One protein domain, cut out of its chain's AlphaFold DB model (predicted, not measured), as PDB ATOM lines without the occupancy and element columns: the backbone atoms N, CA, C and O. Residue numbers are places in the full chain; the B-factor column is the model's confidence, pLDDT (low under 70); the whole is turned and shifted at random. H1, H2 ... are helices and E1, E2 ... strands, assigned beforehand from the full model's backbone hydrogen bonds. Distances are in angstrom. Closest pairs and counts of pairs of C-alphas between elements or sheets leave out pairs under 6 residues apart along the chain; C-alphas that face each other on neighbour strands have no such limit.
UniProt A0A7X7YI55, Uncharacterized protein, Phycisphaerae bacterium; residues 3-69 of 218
ATOM      1  N   ILE A   3      33.957  -7.583 -43.150       93.44
ATOM      2  CA  ILE A   3      33.029  -7.144 -44.196       93.44
ATOM      3  C   ILE A   3      31.774  -6.652 -43.480       93.44
ATOM      4  O   ILE A   3      31.252  -7.363 -42.621       93.44
ATOM      5  N   SER A   4      31.321  -5.435 -43.772       88.81
ATOM      6  CA  SER A   4      30.066  -4.908 -43.229       88.81
ATOM      7  C   SER A   4      28.954  -5.123 -44.244       88.81
ATOM      8  O   SER A   4      29.131  -4.768 -45.406       88.81
ATOM      9  N   TRP A   5      27.839  -5.710 -43.817       89.06
ATOM     10  CA  TRP A   5      26.649  -5.855 -44.646       89.06
ATOM     11  C   TRP A   5      25.399  -5.696 -43.795       89.06
ATOM     12  O   TRP A   5      25.225  -6.400 -42.803       89.06
ATOM     13  N   ASP A   6      24.537  -4.766 -44.186       82.69
ATOM     14  CA  ASP A   6      23.321  -4.444 -43.457       82.69
ATOM     15  C   ASP A   6      22.281  -3.755 -44.357       82.69
ATOM     16  O   ASP A   6      22.609  -3.409 -45.496       82.69
ATOM     17  N   PRO A   7      21.038  -3.540 -43.877       80.56
ATOM     18  CA  PRO A   7      20.007  -2.862 -44.660       80.56
ATOM     19  C   PRO A   7      20.376  -1.457 -45.149       80.56
ATOM     20  O   PRO A   7      19.861  -1.044 -46.181       80.56
ATOM     21  N   PHE A   8      21.296  -0.746 -44.486       79.31
ATOM     22  CA  PHE A   8      21.775   0.555 -44.965       79.31
ATOM     23  C   PHE A   8      22.684   0.409 -46.195       79.31
ATOM     24  O   PHE A   8      22.690   1.274 -47.065       79.31
ATOM     25  N   HIS A   9      23.446  -0.685 -46.306       82.19
ATOM     26  CA  HIS A   9      24.253  -0.968 -47.501       82.19
ATOM     27  C   HIS A   9      23.399  -1.439 -48.682       82.19
ATOM     28  O   HIS A   9      23.768  -1.185 -49.829       82.19
ATOM     29  N   ALA A  10      22.281  -2.123 -48.413       82.31
ATOM     30  CA  ALA A  10      21.421  -2.719 -49.438       82.31
ATOM     31  C   ALA A  10      20.780  -1.688 -50.386       82.31
ATOM     32  O   ALA A  10      20.396  -2.042 -51.498       82.31
ATOM     33  N   GLU A  11      20.709  -0.419 -49.978       78.31
ATOM     34  CA  GLU A  11      20.282   0.697 -50.831       78.31
ATOM     35  C   GLU A  11      21.286   0.998 -51.961       78.31
ATOM     36  O   GLU A  11      20.893   1.397 -53.055       78.31
ATOM     37  N   PHE A  12      22.582   0.768 -51.725       83.38
ATOM     38  CA  PHE A  12      23.657   1.222 -52.619       83.38
ATOM     39  C   PHE A  12      24.453   0.086 -53.264       83.38
ATOM     40  O   PHE A  12      25.102   0.293 -54.290       83.38
ATOM     41  N   ILE A  13      24.468  -1.099 -52.650       86.44
ATOM     42  CA  ILE A  13      25.350  -2.202 -53.035       86.44
ATOM     43  C   ILE A  13      24.517  -3.452 -53.312       86.44
ATOM     44  O   ILE A  13      23.784  -3.929 -52.449       86.44
ATOM     45  N   ASP A  14      24.695  -4.037 -54.500       87.50
ATOM     46  CA  ASP A  14      24.098  -5.329 -54.841       87.50
ATOM     47  C   ASP A  14      24.634  -6.436 -53.917       87.50
ATOM     48  O   ASP A  14      25.841  -6.702 -53.853       87.50
ATOM     49  N   ILE A  15      23.714  -7.136 -53.252       88.94
ATOM     50  CA  ILE A  15      23.998  -8.270 -52.370       88.94
ATOM     51  C   ILE A  15      24.851  -9.354 -53.042       88.94
ATOM     52  O   ILE A  15      25.657  -9.998 -52.369       88.94
ATOM     53  N   GLN A  16      24.731  -9.560 -54.358       91.50
ATOM     54  CA  GLN A  16      25.540 -10.560 -55.066       91.50
ATOM     55  C   GLN A  16      27.027 -10.192 -55.074       91.50
ATOM     56  O   GLN A  16      27.883 -11.074 -54.977       91.50
ATOM     57  N   THR A  17      27.344  -8.895 -55.112       93.00
ATOM     58  CA  THR A  17      28.723  -8.401 -54.996       93.00
ATOM     59  C   THR A  17      29.298  -8.740 -53.625       93.00
ATOM     60  O   THR A  17      30.425  -9.224 -53.518       93.00
ATOM     61  N   VAL A  18      28.502  -8.554 -52.573       93.75
ATOM     62  CA  VAL A  18      28.920  -8.821 -51.192       93.75
ATOM     63  C   VAL A  18      29.081 -10.316 -50.939       93.75
ATOM     64  O   VAL A  18      30.093 -10.725 -50.376       93.75
ATOM     65  N   ARG A  19      28.147 -11.149 -51.410       94.38
ATOM     66  CA  ARG A  19      28.263 -12.615 -51.323       94.38
ATOM     67  C   ARG A  19      29.526 -13.117 -52.014       94.38
ATOM     68  O   ARG A  19      30.314 -13.822 -51.393       94.38
ATOM     69  N   ARG A  20      29.784 -12.653 -53.242       95.94
ATOM     70  CA  ARG A  20      31.008 -12.999 -53.975       95.94
ATOM     71  C   ARG A  20      32.270 -12.594 -53.212       95.94
ATOM     72  O   ARG A  20      33.211 -13.377 -53.149       95.94
ATOM     73  N   LEU A  21      32.295 -11.397 -52.618       96.38
ATOM     74  CA  LEU A  21      33.417 -10.952 -51.787       96.38
ATOM     75  C   LEU A  21      33.629 -11.877 -50.582       96.38
ATOM     76  O   LEU A  21      34.764 -12.243 -50.288       96.38
ATOM     77  N   VAL A  22      32.550 -12.245 -49.887       96.69
ATOM     78  CA  VAL A  22      32.597 -13.142 -48.725       96.69
ATOM     79  C   VAL A  22      33.134 -14.516 -49.118       96.69
ATOM     80  O   VAL A  22      34.031 -15.018 -48.441       96.69
ATOM     81  N   ASP A  23      32.637 -15.091 -50.210       96.75
ATOM     82  CA  ASP A  23      33.040 -16.416 -50.680       96.75
ATOM     83  C   ASP A  23      34.526 -16.441 -51.057       96.75
ATOM     84  O   ASP A  23      35.287 -17.243 -50.513       96.75
ATOM     85  N   ILE A  24      34.970 -15.488 -51.886       97.88
ATOM     86  CA  ILE A  24      36.380 -15.367 -52.291       97.88
ATOM     87  C   ILE A  24      37.278 -15.114 -51.072       97.88
ATOM     88  O   ILE A  24      38.337 -15.724 -50.932       97.88
ATOM     89  N   ALA A  25      36.872 -14.230 -50.155       97.69
ATOM     90  CA  ALA A  25      37.658 -13.948 -48.958       97.69
ATOM     91  C   ALA A  25      37.802 -15.193 -48.072       97.69
ATOM     92  O   ALA A  25      38.875 -15.425 -47.512       97.69
ATOM     93  N   ARG A  26      36.739 -15.994 -47.933       97.38
ATOM     94  CA  ARG A  26      36.755 -17.237 -47.149       97.38
ATOM     95  C   ARG A  26      37.616 -18.309 -47.802       97.38
ATOM     96  O   ARG A  26      38.323 -19.003 -47.076       97.38
ATOM     97  N   GLU A  27      37.588 -18.414 -49.125       98.19
ATOM     98  CA  GLU A  27      38.456 -19.309 -49.893       98.19
ATOM     99  C   GLU A  27      39.937 -18.945 -49.708       98.19
ATOM    100  O   GLU A  27      40.756 -19.802 -49.389       98.19
ATOM    101  N   MET A  28      40.276 -17.660 -49.832       98.06
ATOM    102  CA  MET A  28      41.663 -17.184 -49.798       98.06
ATOM    103  C   MET A  28      42.257 -17.091 -48.391       98.06
ATOM    104  O   MET A  28      43.430 -17.393 -48.183       98.06
ATOM    105  N   LEU A  29      41.475 -16.631 -47.413       97.50
ATOM    106  CA  LEU A  29      41.964 -16.339 -46.060       97.50
ATOM    107  C   LEU A  29      41.575 -17.419 -45.043       97.50
ATOM    108  O   LEU A  29      42.081 -17.416 -43.918       97.50
ATOM    109  N   GLY A  30      40.675 -18.328 -45.415       96.88
ATOM    110  CA  GLY A  30      40.035 -19.268 -44.506       96.88
ATOM    111  C   GLY A  30      38.896 -18.624 -43.712       96.88
ATOM    112  O   GLY A  30      38.975 -17.475 -43.268       96.88
ATOM    113  N   ASN A  31      37.841 -19.405 -43.469       93.75
ATOM    114  CA  ASN A  31      36.628 -18.941 -42.788       93.75
ATOM    115  C   ASN A  31      36.888 -18.230 -41.437       93.75
ATOM    116  O   ASN A  31      36.379 -17.128 -41.250       93.75
ATOM    117  N   PRO A  32      37.760 -18.730 -40.531       95.69
ATOM    118  CA  PRO A  32      38.002 -18.072 -39.239       95.69
ATOM    119  C   PRO A  32      38.617 -16.668 -39.337       95.69
ATOM    120  O   PRO A  32      38.612 -15.923 -38.359       95.69
ATOM    121  N   ARG A  33      39.186 -16.299 -40.494       95.75
ATOM    122  CA  ARG A  33      39.812 -14.988 -40.718       95.75
ATOM    123  C   ARG A  33      38.876 -13.990 -41.392       95.75
ATOM    124  O   ARG A  33      39.286 -12.843 -41.599       95.75
ATOM    125  N   VAL A  34      37.648 -14.386 -41.723       96.62
ATOM    126  CA  VAL A  34      36.644 -13.533 -42.364       96.62
ATOM    127  C   VAL A  34      35.460 -13.365 -41.426       96.62
ATOM    128  O   VAL A  34      34.772 -14.322 -41.094       96.62
ATOM    129  N   LEU A  35      35.218 -12.126 -41.011       94.12
ATOM    130  CA  LEU A  35      34.061 -11.763 -40.204       94.12
ATOM    131  C   LEU A  35      33.095 -10.947 -41.058       94.12
ATOM    132  O   LEU A  35      33.446  -9.845 -41.484       94.12
ATOM    133  N   VAL A  36      31.880 -11.456 -41.251       93.00
ATOM    134  CA  VAL A  36      30.773 -10.677 -41.811       93.00
ATOM    135  C   VAL A  36      29.982 -10.082 -40.654       93.00
ATOM    136  O   VAL A  36      29.399 -10.791 -39.835       93.00
ATOM    137  N   ARG A  37      29.993  -8.757 -40.542       88.94
ATOM    138  CA  ARG A  37      29.187  -8.053 -39.549       88.94
ATOM    139  C   ARG A  37      27.724  -8.121 -39.984       88.94
ATOM    140  O   ARG A  37      27.419  -7.774 -41.115       88.94
ATOM    141  N   TRP A  38      26.873  -8.564 -39.059       87.00
ATOM    142  CA  TRP A  38      25.439  -8.804 -39.264       87.00
ATOM    143  C   TRP A  38      25.154  -9.822 -40.385       87.00
ATOM    144  O   TRP A  38      24.235  -9.677 -41.185       87.00
ATOM    145  N   GLU A  39      25.928 -10.912 -40.378       89.44
ATOM    146  CA  GLU A  39      25.843 -12.028 -41.328       89.44
ATOM    147  C   GLU A  39      24.431 -12.575 -41.619       89.44
ATOM    148  O   GLU A  39      24.193 -12.928 -42.774       89.44
ATOM    149  N   PRO A  40      23.456 -12.608 -40.681       87.69
ATOM    150  CA  PRO A  40      22.095 -13.038 -41.016       87.69
ATOM    151  C   PRO A  40      21.460 -12.274 -42.194       87.69
ATOM    152  O   PRO A  40      20.702 -12.861 -42.968       87.69
ATOM    153  N   TYR A  41      21.820 -11.003 -42.403       86.06
ATOM    154  CA  TYR A  41      21.349 -10.207 -43.541       86.06
ATOM    155  C   TYR A  41      21.959 -10.622 -44.886       86.06
ATOM    156  O   TYR A  41      21.439 -10.249 -45.933       86.06
ATOM    157  N   LEU A  42      23.029 -11.423 -44.897       87.38
ATOM    158  CA  LEU A  42      23.605 -11.969 -46.129       87.38
ATOM    159  C   LEU A  42      22.679 -13.014 -46.773       87.38
ATOM    160  O   LEU A  42      22.758 -13.272 -47.976       87.38
ATOM    161  N   HIS A  43      21.801 -13.623 -45.974       82.81
ATOM    162  CA  HIS A  43      20.903 -14.701 -46.391       82.81
ATOM    163  C   HIS A  43      19.439 -14.264 -46.506       82.81
ATOM    164  O   HIS A  43      18.635 -14.992 -47.085       82.81
ATOM    165  N   ARG A  44      19.089 -13.072 -46.010       77.69
ATOM    166  CA  ARG A  44      17.755 -12.479 -46.158       77.69
ATOM    167  C   ARG A  44      17.701 -11.631 -47.434       77.69
ATOM    168  O   ARG A  44      18.633 -10.886 -47.721       77.69
ATOM    169  N   SER A  45      16.610 -11.732 -48.192       66.38
ATOM    170  CA  SER A  45      16.297 -10.733 -49.219       66.38
ATOM    171  C   SER A  45      15.885  -9.449 -48.510       66.38
ATOM    172  O   SER A  45      14.846  -9.428 -47.855       66.38
ATOM    173  N   ILE A  46      16.721  -8.421 -48.599       70.19
ATOM    174  CA  ILE A  46      16.363  -7.064 -48.194       70.19
ATOM    175  C   ILE A  46      15.875  -6.392 -49.469       70.19
ATOM    176  O   ILE A  46      16.634  -6.298 -50.437       70.19
ATOM    177  N   GLU A  47      14.609  -5.990 -49.508       62.50
ATOM    178  CA  GLU A  47      14.173  -5.100 -50.579       62.50
ATOM    179  C   GLU A  47      14.931  -3.783 -50.408       62.50
ATOM    180  O   GLU A  47      14.965  -3.275 -49.283       62.50
ATOM    181  N   PRO A  48      15.565  -3.237 -51.466       56.09
ATOM    182  CA  PRO A  48      16.141  -1.905 -51.408       56.09
ATOM    183  C   PRO A  48      15.026  -0.980 -50.958       56.09
ATOM    184  O   PRO A  48      14.048  -0.760 -51.677       56.09
ATOM    185  N   GLN A  49      15.112  -0.527 -49.713       55.44
ATOM    186  CA  GLN A  49      14.115   0.373 -49.191       55.44
ATOM    187  C   GLN A  49      14.225   1.614 -50.072       55.44
ATOM    188  O   GLN A  49      15.305   2.185 -50.219       55.44
ATOM    189  N   SER A  50      13.119   2.016 -50.700       48.12
ATOM    190  CA  SER A  50      12.972   3.383 -51.188       48.12
ATOM    191  C   SER A  50      12.945   4.268 -49.941       48.12
ATOM    192  O   SER A  50      11.880   4.667 -49.463       48.12
ATOM    193  N   CYS A  51      14.107   4.434 -49.316       45.31
ATOM    194  CA  CYS A  51      14.286   5.156 -48.081       45.31
ATOM    195  C   CYS A  51      14.033   6.615 -48.410       45.31
ATOM    196  O   CYS A  51      14.906   7.321 -48.900       45.31
ATOM    197  N   ASN A  52      12.829   7.096 -48.119       51.72
ATOM    198  CA  ASN A  52      12.758   8.470 -47.673       51.72
ATOM    199  C   ASN A  52      13.533   8.497 -46.341       51.72
ATOM    200  O   ASN A  52      13.070   7.850 -45.400       51.72
ATOM    201  N   PRO A  53      14.686   9.181 -46.238       51.66
ATOM    202  CA  PRO A  53      15.507   9.181 -45.024       51.66
ATOM    203  C   PRO A  53      14.740   9.683 -43.789       51.66
ATOM    204  O   PRO A  53      15.094   9.359 -42.659       51.66
ATOM    205  N   HIS A  54      13.624  10.393 -43.986       53.28
ATOM    206  CA  HIS A  54      12.739  10.841 -42.912       53.28
ATOM    207  C   HIS A  54      11.743   9.783 -42.412       53.28
ATOM    208  O   HIS A  54      11.067  10.017 -41.410       53.28
ATOM    209  N   ILE A  55      11.628   8.629 -43.075       57.00
ATOM    210  CA  ILE A  55      10.720   7.547 -42.687       57.00
ATOM    211  C   ILE A  55      11.549   6.325 -42.304       57.00
ATOM    212  O   ILE A  55      12.009   5.564 -43.150       57.00
ATOM    213  N   VAL A  56      11.689   6.101 -40.999       63.22
ATOM    214  CA  VAL A  56      12.246   4.849 -40.479       63.22
ATOM    215  C   VAL A  56      11.258   3.727 -40.777       63.22
ATOM    216  O   VAL A  56      10.149   3.691 -40.237       63.22
ATOM    217  N   SER A  57      11.649   2.803 -41.651       70.69
ATOM    218  CA  SER A  57      10.850   1.615 -41.932       70.69
ATOM    219  C   SER A  57      10.785   0.708 -40.695       70.69
ATOM    220  O   SER A  57      11.675   0.701 -39.841       70.69
ATOM    221  N   ARG A  58       9.730  -0.109 -40.589       70.88
ATOM    222  CA  ARG A  58       9.612  -1.107 -39.511       70.88
ATOM    223  C   ARG A  58      10.829  -2.033 -39.466       70.88
ATOM    224  O   ARG A  58      11.288  -2.379 -38.383       70.88
ATOM    225  N   GLU A  59      11.336  -2.411 -40.634       72.31
ATOM    226  CA  GLU A  59      12.517  -3.257 -40.760       72.31
ATOM    227  C   GLU A  59      13.757  -2.565 -40.189       72.31
ATOM    228  O   GLU A  59      14.468  -3.174 -39.396       72.31
ATOM    229  N   LEU A  60      13.944  -1.270 -40.470       76.31
ATOM    230  CA  LEU A  60      15.044  -0.486 -39.915       76.31
ATOM    231  C   LEU A  60      14.977  -0.381 -38.386       76.31
ATOM    232  O   LEU A  60      15.988  -0.561 -37.707       76.31
ATOM    233  N   SER A  61      13.783  -0.154 -37.833       79.75
ATOM    234  CA  SER A  61      13.565  -0.163 -36.382       79.75
ATOM    235  C   SER A  61      13.924  -1.505 -35.750       79.75
ATOM    236  O   SER A  61      14.590  -1.544 -34.715       79.75
ATOM    237  N   THR A  62      13.520  -2.614 -36.376       80.69
ATOM    238  CA  THR A  62      13.883  -3.961 -35.921       80.69
ATOM    239  C   THR A  62      15.393  -4.185 -36.000       80.69
ATOM    240  O   THR A  62      15.980  -4.642 -35.023       80.69
ATOM    241  N   THR A  63      16.042  -3.788 -37.096       79.81
ATOM    242  CA  THR A  63      17.496  -3.904 -37.249       79.81
ATOM    243  C   THR A  63      18.247  -3.134 -36.171       79.81
ATOM    244  O   THR A  63      19.173  -3.682 -35.584       79.81
ATOM    245  N   VAL A  64      17.857  -1.893 -35.871       82.94
ATOM    246  CA  VAL A  64      18.519  -1.086 -34.832       82.94
ATOM    247  C   VAL A  64      18.297  -1.663 -33.432       82.94
ATOM    248  O   VAL A  64      19.199  -1.590 -32.598       82.94
ATOM    249  N   ALA A  65      17.135  -2.268 -33.171       83.06
ATOM    250  CA  ALA A  65      16.864  -2.947 -31.906       83.06
ATOM    251  C   ALA A  65      17.704  -4.229 -31.734       83.06
ATOM    252  O   ALA A  65      18.235  -4.475 -30.653       83.06
ATOM    253  N   GLU A  66      17.850  -5.028 -32.794       83.12
ATOM    254  CA  GLU A  66      18.672  -6.247 -32.798       83.12
ATOM    255  C   GLU A  66      20.175  -5.936 -32.787       83.12
ATOM    256  O   GLU A  66      20.967  -6.622 -32.137       83.12
ATOM    257  N   TYR A  67      20.569  -4.879 -33.496       82.62
ATOM    258  CA  TYR A  67      21.950  -4.468 -33.688       82.62
ATOM    259  C   TYR A  67      22.105  -2.974 -33.395       82.62
ATOM    260  O   TYR A  67      22.104  -2.158 -34.320       82.62
ATOM    261  N   PRO A  68      22.305  -2.596 -32.118       82.00
ATOM    262  CA  PRO A  68      22.452  -1.200 -31.734       82.00
ATOM    263  C   PRO A  68      23.543  -0.484 -32.535       82.00
ATOM    264  O   PRO A  68      24.719  -0.879 -32.546       82.00
ATOM    265  N   ILE A  69      23.151   0.606 -33.191       83.25
ATOM    266  CA  ILE A  69      24.045   1.453 -33.978       83.25
ATOM    267  C   ILE A  69      24.389   2.740 -33.236       83.25
ATOM    268  O   ILE A  69      23.690   3.185 -32.330       83.25
TER     269      ILE A  69
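What this domain is: This is residues 3 to 69 of the 218 residues of an uncharacterized protein of Phycisphaerae bacterium (UniProt A0A7X7YI55). A long helix, H1, makes one end of an elongated body; after it the chain folds back through the short strand E1, which runs beside H1 to the one-turn helix H2 near the start of H1. Beyond H2 a long loop of residues 43 to 57 leads to the other end, where H3 lies apart from the other named elements. The printed part has 67 residues with three named helices and one named strand, in the order H1, E1, H2, H3, and the class is mostly helix, although under half of the residues, 31, are in named elements. The whole is only just loose, close to compact, with a radius of gyration of the C-alphas of 13.1 A, and the C-alphas span 41 by 22 by 15 A.

How they stand to each other: Residues 3 to 14, with no named element, come first, and among them residues 3 to 4 form a short parallel pairing with residues 36 to 37 of E1, which is residues 35 to 37. E1 pairs with no named strand. H1, residues 15 to 29, comes nearest to E1 at the C-alphas of Val 22 and Val 36, 7.6 A apart. H2, residues 39 to 42, and H1 only just touch, with 3 pairs of C-alphas within 8 A. H1 touches H2 with residues 15 to 19 alone, and the closest C-alphas of the two are those of Arg 19 and Leu 42, 7.0 A apart. E1 and H2 meet only through their link. H3, residues 58 to 66, touches no helix and is apart from H1, E1 and H2. In H1 and H3 every pair of O of residue i and N of residue i+4 is within hydrogen-bond range, while H2 is too short for such a pair and has its 1 pair of O of residue i and N of residue i+3 within range.

Where its parts are: H1 begins at C-alpha 15, at (23.998, -8.270, -52.370), and is 20.7 A long from first to last C-alpha, ending at Leu 29. E1 goes from Leu 35 to Arg 37 over 6.2 A, with C-alpha 35 at (34.061, -11.763, -40.204). H2 goes from Glu 39 to Leu 42 over 5.3 A. H3 goes from Arg 58 to Glu 66 over 12.4 A and ends with C-alpha 66 at (18.672, -6.247, -32.798).

The domain as a whole: The two C-alphas farthest apart are those of Met 28 and His 54, 40.9 A. The printed part has no cut. The links from H1 to E1 and from E1 to H2 are tight, and the link from H2 to H3, 15 residues, is long. The mean pLDDT of the printed part is 82.2, and 11 printed residues are under 70, where the model's confidence is low, namely residue 45 and residues 47 to 56.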